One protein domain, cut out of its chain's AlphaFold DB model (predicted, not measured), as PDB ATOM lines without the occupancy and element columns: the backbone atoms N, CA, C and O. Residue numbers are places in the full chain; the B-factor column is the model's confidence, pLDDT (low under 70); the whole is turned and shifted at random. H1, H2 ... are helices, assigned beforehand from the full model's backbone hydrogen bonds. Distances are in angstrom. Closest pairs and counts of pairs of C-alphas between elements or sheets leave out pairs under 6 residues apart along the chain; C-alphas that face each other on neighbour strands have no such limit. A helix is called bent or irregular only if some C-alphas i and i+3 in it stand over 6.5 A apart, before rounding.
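What this domain is: This is residues 2 to 58 of the 148 residues of an uncharacterized protein of Streptomyces sp. SID69 (UniProt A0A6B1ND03). Two long helices make an open helical hairpin, a narrow V: H1 and H2 meet near the turn that joins them and spread apart toward their other ends, with no third part between them. Residues 2 to 15 and residues 44 to 58, mostly helix, stand free as the ends of the two arms. The printed part has 57 residues with two named helices, H1 then H2, and no named strand; the class is all helix. The whole is loose, with a radius of gyration of the C-alphas of 14.2 A, and flat, spanning 41 by 25 by 12 A.

Where its parts are: After residues 2 to 5, H1 holds residues 6 to 26, from C-alpha 6 at (-26.328, -46.798, -23.535), and is 28.9 A long. It has a kink of 37 degrees near residue 20 and is irregular, with C-alphas 21 and 24 7.3 A apart. H2 holds residues 32 to 56 and is 35.8 A long, ending with C-alpha 56 at (-2.943, -44.930, -34.879). It has a kink of 27 degrees near residue 48 and is neither bent nor irregular, but only just: C-alphas 45 and 48 are 6.3 A apart.

How they stand to each other: H1 and H2 form a helical hairpin and run opposite ways at a shallow tilt of 34 degrees, only just short of steep. They touch through residues 20 to 24 of H1 and residues 32 to 36 of H2 alone; their closest C-alphas, those of Pro 24 and Pro 32, are 5.1 A apart. Their centres are 14.6 A apart. Of the O i to N i+4 pairs, 15 of 17 in H1 and 19 of 21 in H2 are within hydrogen-bond range.

The domain as a whole: The two C-alphas farthest apart, those of Arg 28 and Gly 58, are 41.1 A apart. The printed part has no cut, and the link from H1 to H2, five residues, is tight. The mean pLDDT of the printed part is 81.1; residues 2 to 8 are under 70.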
ATOM      1  N   THR A   2     -15.602 -53.070 -26.865       47.59
ATOM      2  CA  THR A   2     -15.899 -51.730 -26.347       47.59
ATOM      3  C   THR A   2     -17.276 -51.782 -25.689       47.59
ATOM      4  O   THR A   2     -18.270 -52.053 -26.358       47.59
ATOM      5  N   TYR A   3     -17.338 -51.589 -24.371       47.50
ATOM      6  CA  TYR A   3     -18.608 -51.468 -23.659       47.50
ATOM      7  C   TYR A   3     -19.282 -50.161 -24.090       47.50
ATOM      8  O   TYR A   3     -18.948 -49.081 -23.611       47.50
ATOM      9  N   PHE A   4     -20.212 -50.265 -25.035       56.06
ATOM     10  CA  PHE A   4     -21.124 -49.191 -25.400       56.06
ATOM     11  C   PHE A   4     -22.074 -48.980 -24.216       56.06
ATOM     12  O   PHE A   4     -23.004 -49.759 -24.021       56.06
ATOM     13  N   SER A   5     -21.815 -47.983 -23.371       56.12
ATOM     14  CA  SER A   5     -22.765 -47.633 -22.314       56.12
ATOM     15  C   SER A   5     -23.940 -46.894 -22.958       56.12
ATOM     16  O   SER A   5     -23.746 -45.780 -23.455       56.12
ATOM     17  N   PRO A   6     -25.161 -47.458 -22.953       67.94
ATOM     18  CA  PRO A   6     -26.328 -46.798 -23.535       67.94
ATOM     19  C   PRO A   6     -26.615 -45.446 -22.870       67.94
ATOM     20  O   PRO A   6     -27.171 -44.560 -23.511       67.94
ATOM     21  N   PHE A   7     -26.175 -45.247 -21.622       62.97
ATOM     22  CA  PHE A   7     -26.265 -43.963 -20.933       62.97
ATOM     23  C   PHE A   7     -25.447 -42.863 -21.623       62.97
ATOM     24  O   PHE A   7     -25.970 -41.774 -21.847       62.97
ATOM     25  N   PHE A   8     -24.194 -43.142 -22.007       65.88
ATOM     26  CA  PHE A   8     -23.348 -42.151 -22.683       65.88
ATOM     27  C   PHE A   8     -23.876 -41.831 -24.082       65.88
ATOM     28  O   PHE A   8     -23.995 -40.662 -24.426       65.88
ATOM     29  N   VAL A   9     -24.326 -42.844 -24.829       73.56
ATOM     30  CA  VAL A   9     -24.942 -42.635 -26.150       73.56
ATOM     31  C   VAL A   9     -26.195 -41.774 -26.054       73.56
ATOM     32  O   VAL A   9     -26.372 -40.852 -26.842       73.56
ATOM     33  N   MET A  10     -27.074 -42.052 -25.089       74.00
ATOM     34  CA  MET A  10     -28.278 -41.246 -24.887       74.00
ATOM     35  C   MET A  10     -27.938 -39.819 -24.451       74.00
ATOM     36  O   MET A  10     -28.591 -38.881 -24.901       74.00
ATOM     37  N   GLY A  11     -26.897 -39.645 -23.631       73.69
ATOM     38  CA  GLY A  11     -26.361 -38.333 -23.270       73.69
ATOM     39  C   GLY A  11     -25.871 -37.549 -24.489       73.69
ATOM     40  O   GLY A  11     -26.263 -36.398 -24.670       73.69
ATOM     41  N   ASP A  12     -25.093 -38.182 -25.363       78.25
ATOM     42  CA  ASP A  12     -24.576 -37.562 -26.586       78.25
ATOM     43  C   ASP A  12     -25.698 -37.235 -27.578       78.25
ATOM     44  O   ASP A  12     -25.717 -36.150 -28.158       78.25
ATOM     45  N   LEU A  13     -26.685 -38.126 -27.735       82.81
ATOM     46  CA  LEU A  13     -27.873 -37.879 -28.558       82.81
ATOM     47  C   LEU A  13     -28.716 -36.727 -28.007       82.81
ATOM     48  O   LEU A  13     -29.217 -35.906 -28.776       82.81
ATOM     49  N   PHE A  14     -28.858 -36.638 -26.685       78.44
ATOM     50  CA  PHE A  14     -29.548 -35.532 -26.030       78.44
ATOM     51  C   PHE A  14     -28.807 -34.205 -26.239       78.44
ATOM     52  O   PHE A  14     -29.422 -33.218 -26.641       78.44
ATOM     53  N   LEU A  15     -27.485 -34.182 -26.042       80.00
ATOM     54  CA  LEU A  15     -26.649 -33.008 -26.305       80.00
ATOM     55  C   LEU A  15     -26.710 -32.593 -27.777       80.00
ATOM     56  O   LEU A  15     -26.877 -31.412 -28.079       80.00
ATOM     57  N   PHE A  16     -26.648 -33.556 -28.694       86.12
ATOM     58  CA  PHE A  16     -26.824 -33.301 -30.117       86.12
ATOM     59  C   PHE A  16     -28.198 -32.692 -30.407       86.12
ATOM     60  O   PHE A  16     -28.279 -31.692 -31.115       86.12
ATOM     61  N   ALA A  17     -29.272 -33.229 -29.823       86.25
ATOM     62  CA  ALA A  17     -30.615 -32.685 -29.987       86.25
ATOM     63  C   ALA A  17     -30.726 -31.242 -29.460       86.25
ATOM     64  O   ALA A  17     -31.376 -30.410 -30.099       86.25
ATOM     65  N   LEU A  18     -30.060 -30.918 -28.344       83.25
ATOM     66  CA  LEU A  18     -29.983 -29.549 -27.828       83.25
ATOM     67  C   LEU A  18     -29.249 -28.619 -28.800       83.25
ATOM     68  O   LEU A  18     -29.787 -27.571 -29.149       83.25
ATOM     69  N   ILE A  19     -28.068 -29.013 -29.285       86.25
ATOM     70  CA  ILE A  19     -27.288 -28.225 -30.255       86.25
ATOM     71  C   ILE A  19     -28.084 -28.032 -31.550       86.25
ATOM     72  O   ILE A  19     -28.155 -26.929 -32.088       86.25
ATOM     73  N   TRP A  20     -28.730 -29.090 -32.036       88.44
ATOM     74  CA  TRP A  20     -29.518 -29.071 -33.264       88.44
ATOM     75  C   TRP A  20     -30.724 -28.131 -33.181       88.44
ATOM     76  O   TRP A  20     -31.059 -27.438 -34.153       88.44
ATOM     77  N   ARG A  21     -31.387 -28.117 -32.017       87.94
ATOM     78  CA  ARG A  21     -32.591 -27.323 -31.767       87.94
ATOM     79  C   ARG A  21     -32.272 -25.869 -31.432       87.94
ATOM     80  O   ARG A  21     -32.883 -24.996 -32.035       87.94
ATOM     81  N   PHE A  22     -31.348 -25.621 -30.505       83.38
ATOM     82  CA  PHE A  22     -31.103 -24.297 -29.918       83.38
ATOM     83  C   PHE A  22     -29.847 -23.598 -30.455       83.38
ATOM     84  O   PHE A  22     -29.739 -22.378 -30.371       83.38
ATOM     85  N   GLY A  23     -28.914 -24.334 -31.066       82.06
ATOM     86  CA  GLY A  23     -27.668 -23.773 -31.596       82.06
ATOM     87  C   GLY A  23     -27.848 -22.620 -32.599       82.06
ATOM     88  O   GLY A  23     -27.141 -21.616 -32.459       82.06
ATOM     89  N   PRO A  24     -28.797 -22.688 -33.562       87.56
ATOM     90  CA  PRO A  24     -29.052 -21.583 -34.488       87.56
ATOM     91  C   PRO A  24     -29.443 -20.267 -33.800       87.56
ATOM     92  O   PRO A  24     -29.015 -19.201 -34.239       87.56
ATOM     93  N   ASP A  25     -30.202 -20.330 -32.702       83.25
ATOM     94  CA  ASP A  25     -30.669 -19.139 -31.980       83.25
ATOM     95  C   ASP A  25     -29.527 -18.426 -31.245       83.25
ATOM     96  O   ASP A  25     -29.543 -17.199 -31.100       83.25
ATOM     97  N   GLU A  26     -28.510 -19.184 -30.828       76.44
ATOM     98  CA  GLU A  26     -27.279 -18.664 -30.226       76.44
ATOM     99  C   GLU A  26     -26.293 -18.109 -31.269       76.44
ATOM    100  O   GLU A  26     -25.417 -17.306 -30.939       76.44
ATOM    101  N   HIS A  27     -26.441 -18.504 -32.537       79.12
ATOM    102  CA  HIS A  27     -25.539 -18.166 -33.643       79.12
ATOM    103  C   HIS A  27     -26.264 -17.370 -34.736       79.12
ATOM    104  O   HIS A  27     -26.158 -17.678 -35.921       79.12
ATOM    105  N   ARG A  28     -26.957 -16.291 -34.341       82.38
ATOM    106  CA  ARG A  28     -27.777 -15.443 -35.237       82.38
ATOM    107  C   ARG A  28     -27.030 -14.830 -36.425       82.38
ATOM    108  O   ARG A  28     -27.663 -14.377 -37.370       82.38
ATOM    109  N   SER A  29     -25.698 -14.790 -36.384       83.81
ATOM    110  CA  SER A  29     -24.868 -14.331 -37.502       83.81
ATOM    111  C   SER A  29     -24.784 -15.335 -38.660       83.81
ATOM    112  O   SER A  29     -24.221 -15.002 -39.700       83.81
ATOM    113  N   MET A  30     -25.310 -16.552 -38.497       85.81
ATOM    114  CA  MET A  30     -25.291 -17.615 -39.497       85.81
ATOM    115  C   MET A  30     -26.713 -18.076 -39.825       85.81
ATOM    116  O   MET A  30     -27.580 -18.143 -38.955       85.81
ATOM    117  N   ALA A  31     -26.961 -18.433 -41.088       92.75
ATOM    118  CA  ALA A  31     -28.242 -19.008 -41.475       92.75
ATOM    119  C   ALA A  31     -28.462 -20.366 -40.766       92.75
ATOM    120  O   ALA A  31     -27.535 -21.182 -40.734       92.75
ATOM    121  N   PRO A  32     -29.672 -20.671 -40.256       90.31
ATOM    122  CA  PRO A  32     -29.925 -21.903 -39.500       90.31
ATOM    123  C   PRO A  32     -29.567 -23.195 -40.247       90.31
ATOM    124  O   PRO A  32     -29.084 -24.153 -39.644       90.31
ATOM    125  N   TRP A  33     -29.776 -23.224 -41.567       93.75
ATOM    126  CA  TRP A  33     -29.418 -24.368 -42.410       93.75
ATOM    127  C   TRP A  33     -27.899 -24.542 -42.530       93.75
ATOM    128  O   TRP A  33     -27.416 -25.671 -42.509       93.75
ATOM    129  N   ALA A  34     -27.146 -23.440 -42.596       91.69
ATOM    130  CA  ALA A  34     -25.691 -23.468 -42.684       91.69
ATOM    131  C   ALA A  34     -25.080 -23.949 -41.364       91.69
ATOM    132  O   ALA A  34     -24.194 -24.797 -41.382       91.69
ATOM    133  N   PHE A  35     -25.619 -23.492 -40.226       90.00
ATOM    134  CA  PHE A  35     -25.220 -23.983 -38.905       90.00
ATOM    135  C   PHE A  35     -25.403 -25.502 -38.808       90.00
ATOM    136  O   PHE A  35     -24.446 -26.228 -38.560       90.00
ATOM    137  N   ARG A  36     -26.615 -25.992 -39.102       90.06
ATOM    138  CA  ARG A  36     -26.942 -27.427 -39.075       90.06
ATOM    139  C   ARG A  36     -26.081 -28.252 -40.033       90.06
ATOM    140  O   ARG A  36     -25.616 -29.325 -39.659       90.06
ATOM    141  N   GLY A  37     -25.843 -27.746 -41.245       92.75
ATOM    142  CA  GLY A  37     -24.973 -28.387 -42.231       92.75
ATOM    143  C   GLY A  37     -23.531 -28.512 -41.741       92.75
ATOM    144  O   GLY A  37     -22.953 -29.593 -41.819       92.75
ATOM    145  N   LEU A  38     -22.970 -27.447 -41.161       90.38
ATOM    146  CA  LEU A  38     -21.631 -27.474 -40.569       90.38
ATOM    147  C   LEU A  38     -21.551 -28.414 -39.365       90.38
ATOM    148  O   LEU A  38     -20.572 -29.146 -39.242       90.38
ATOM    149  N   THR A  39     -22.575 -28.449 -38.508       87.62
ATOM    150  CA  THR A  39     -22.635 -29.400 -37.388       87.62
ATOM    151  C   THR A  39     -22.637 -30.847 -37.884       87.62
ATOM    152  O   THR A  39     -21.875 -31.664 -37.370       87.62
ATOM    153  N   LEU A  40     -23.441 -31.171 -38.906       91.00
ATOM    154  CA  LEU A  40     -23.450 -32.509 -39.510       91.00
ATOM    155  C   LEU A  40     -22.106 -32.861 -40.143       91.00
ATOM    156  O   LEU A  40     -21.604 -33.955 -39.914       91.00
ATOM    157  N   LEU A  41     -21.505 -31.944 -40.906       89.62
ATOM    158  CA  LEU A  41     -20.192 -32.164 -41.513       89.62
ATOM    159  C   LEU A  41     -19.111 -32.395 -40.454       89.62
ATOM    160  O   LEU A  41     -18.304 -33.306 -40.606       89.62
ATOM    161  N   ALA A  42     -19.123 -31.625 -39.364       85.62
ATOM    162  CA  ALA A  42     -18.196 -31.813 -38.253       85.62
ATOM    163  C   ALA A  42     -18.366 -33.192 -37.596       85.62
ATOM    164  O   ALA A  42     -17.374 -33.864 -37.329       85.62
ATOM    165  N   LEU A  43     -19.606 -33.649 -37.389       84.94
ATOM    166  CA  LEU A  43     -19.887 -34.981 -36.841       84.94
ATOM    167  C   LEU A  43     -19.468 -36.103 -37.790       84.94
ATOM    168  O   LEU A  43     -18.827 -37.060 -37.363       84.94
ATOM    169  N   LEU A  44     -19.793 -35.976 -39.076       87.38
ATOM    170  CA  LEU A  44     -19.412 -36.946 -40.101       87.38
ATOM    171  C   LEU A  44     -17.897 -37.020 -40.283       87.38
ATOM    172  O   LEU A  44     -17.386 -38.097 -40.560       87.38
ATOM    173  N   ALA A  45     -17.180 -35.909 -40.105       86.06
ATOM    174  CA  ALA A  45     -15.722 -35.895 -40.094       86.06
ATOM    175  C   ALA A  45     -15.156 -36.515 -38.807       86.06
ATOM    176  O   ALA A  45     -14.206 -37.291 -38.865       86.06
ATOM    177  N   ALA A  46     -15.749 -36.226 -37.648       81.50
ATOM    178  CA  ALA A  46     -15.302 -36.759 -36.363       81.50
ATOM    179  C   ALA A  46     -15.510 -38.281 -36.241       81.50
ATOM    180  O   ALA A  46     -14.660 -38.976 -35.680       81.50
ATOM    181  N   ALA A  47     -16.605 -38.804 -36.803       82.81
ATOM    182  CA  ALA A  47     -16.992 -40.211 -36.719       82.81
ATOM    183  C   ALA A  47     -15.907 -41.204 -37.197       82.81
ATOM    184  O   ALA A  47     -15.645 -42.155 -36.465       82.81
ATOM    185  N   PRO A  48     -15.246 -41.023 -38.361       83.75
ATOM    186  CA  PRO A  48     -14.114 -41.851 -38.770       83.75
ATOM    187  C   PRO A  48     -12.781 -41.392 -38.166       83.75
ATOM    188  O   PRO A  48     -11.897 -42.220 -37.961       83.75
ATOM    189  N   VAL A  49     -12.610 -40.101 -37.856       83.31
ATOM    190  CA  VAL A  49     -11.330 -39.579 -37.349       83.31
ATOM    191  C   VAL A  49     -11.000 -40.151 -35.975       83.31
ATOM    192  O   VAL A  49      -9.879 -40.603 -35.777       83.31
ATOM    193  N   PHE A  50     -11.951 -40.200 -35.037       79.38
ATOM    194  CA  PHE A  50     -11.686 -40.740 -33.700       79.38
ATOM    195  C   PHE A  50     -11.260 -42.219 -33.678       79.38
ATOM    196  O   PHE A  50     -10.254 -42.514 -33.035       79.38
ATOM    197  N   PRO A  51     -11.933 -43.163 -34.365       79.38
ATOM    198  CA  PRO A  51     -11.476 -44.549 -34.398       79.38
ATOM    199  C   PRO A  51     -10.138 -44.707 -35.126       79.38
ATOM    200  O   PRO A  51      -9.303 -45.477 -34.656       79.38
ATOM    201  N   LEU A  52      -9.894 -43.968 -36.216       84.00
ATOM    202  CA  LEU A  52      -8.595 -43.986 -36.902       84.00
ATOM    203  C   LEU A  52      -7.476 -43.450 -36.005       84.00
ATOM    204  O   LEU A  52      -6.396 -44.031 -35.944       84.00
ATOM    205  N   LEU A  53      -7.751 -42.379 -35.264       82.44
ATOM    206  CA  LEU A  53      -6.814 -41.774 -34.331       82.44
ATOM    207  C   LEU A  53      -6.521 -42.708 -33.146       82.44
ATOM    208  O   LEU A  53      -5.363 -42.877 -32.774       82.44
ATOM    209  N   ASN A  54      -7.544 -43.382 -32.616       82.62
ATOM    210  CA  ASN A  54      -7.393 -44.405 -31.579       82.62
ATOM    211  C   ASN A  54      -6.566 -45.598 -32.064       82.62
ATOM    212  O   ASN A  54      -5.700 -46.080 -31.338       82.62
ATOM    213  N   GLN A  55      -6.778 -46.054 -33.302       84.75
ATOM    214  CA  GLN A  55      -5.957 -47.110 -33.896       84.75
ATOM    215  C   GLN A  55      -4.504 -46.664 -34.082       84.75
ATOM    216  O   GLN A  55      -3.599 -47.390 -33.678       84.75
ATOM    217  N   ALA A  56      -4.280 -45.471 -34.640       84.94
ATOM    218  CA  ALA A  56      -2.943 -44.930 -34.879       84.94
ATOM    219  C   ALA A  56      -2.157 -44.715 -33.578       84.94
ATOM    220  O   ALA A  56      -0.956 -44.968 -33.533       84.94
ATOM    221  N   MET A  57      -2.836 -44.290 -32.510       81.31
ATOM    222  CA  MET A  57      -2.231 -44.135 -31.189       81.31
ATOM    223  C   MET A  57      -2.169 -45.445 -30.395       81.31
ATOM    224  O   MET A  57      -1.597 -45.463 -29.316       81.31
ATOM    225  N   GLY A  58      -2.747 -46.550 -30.871       83.19
ATOM    226  CA  GLY A  58      -2.867 -47.774 -30.073       83.19
ATOM    227  C   GLY A  58      -3.746 -47.607 -28.822       83.19
ATOM    228  O   GLY A  58      -3.674 -48.420 -27.900       83.19
TER     229      GLY A  58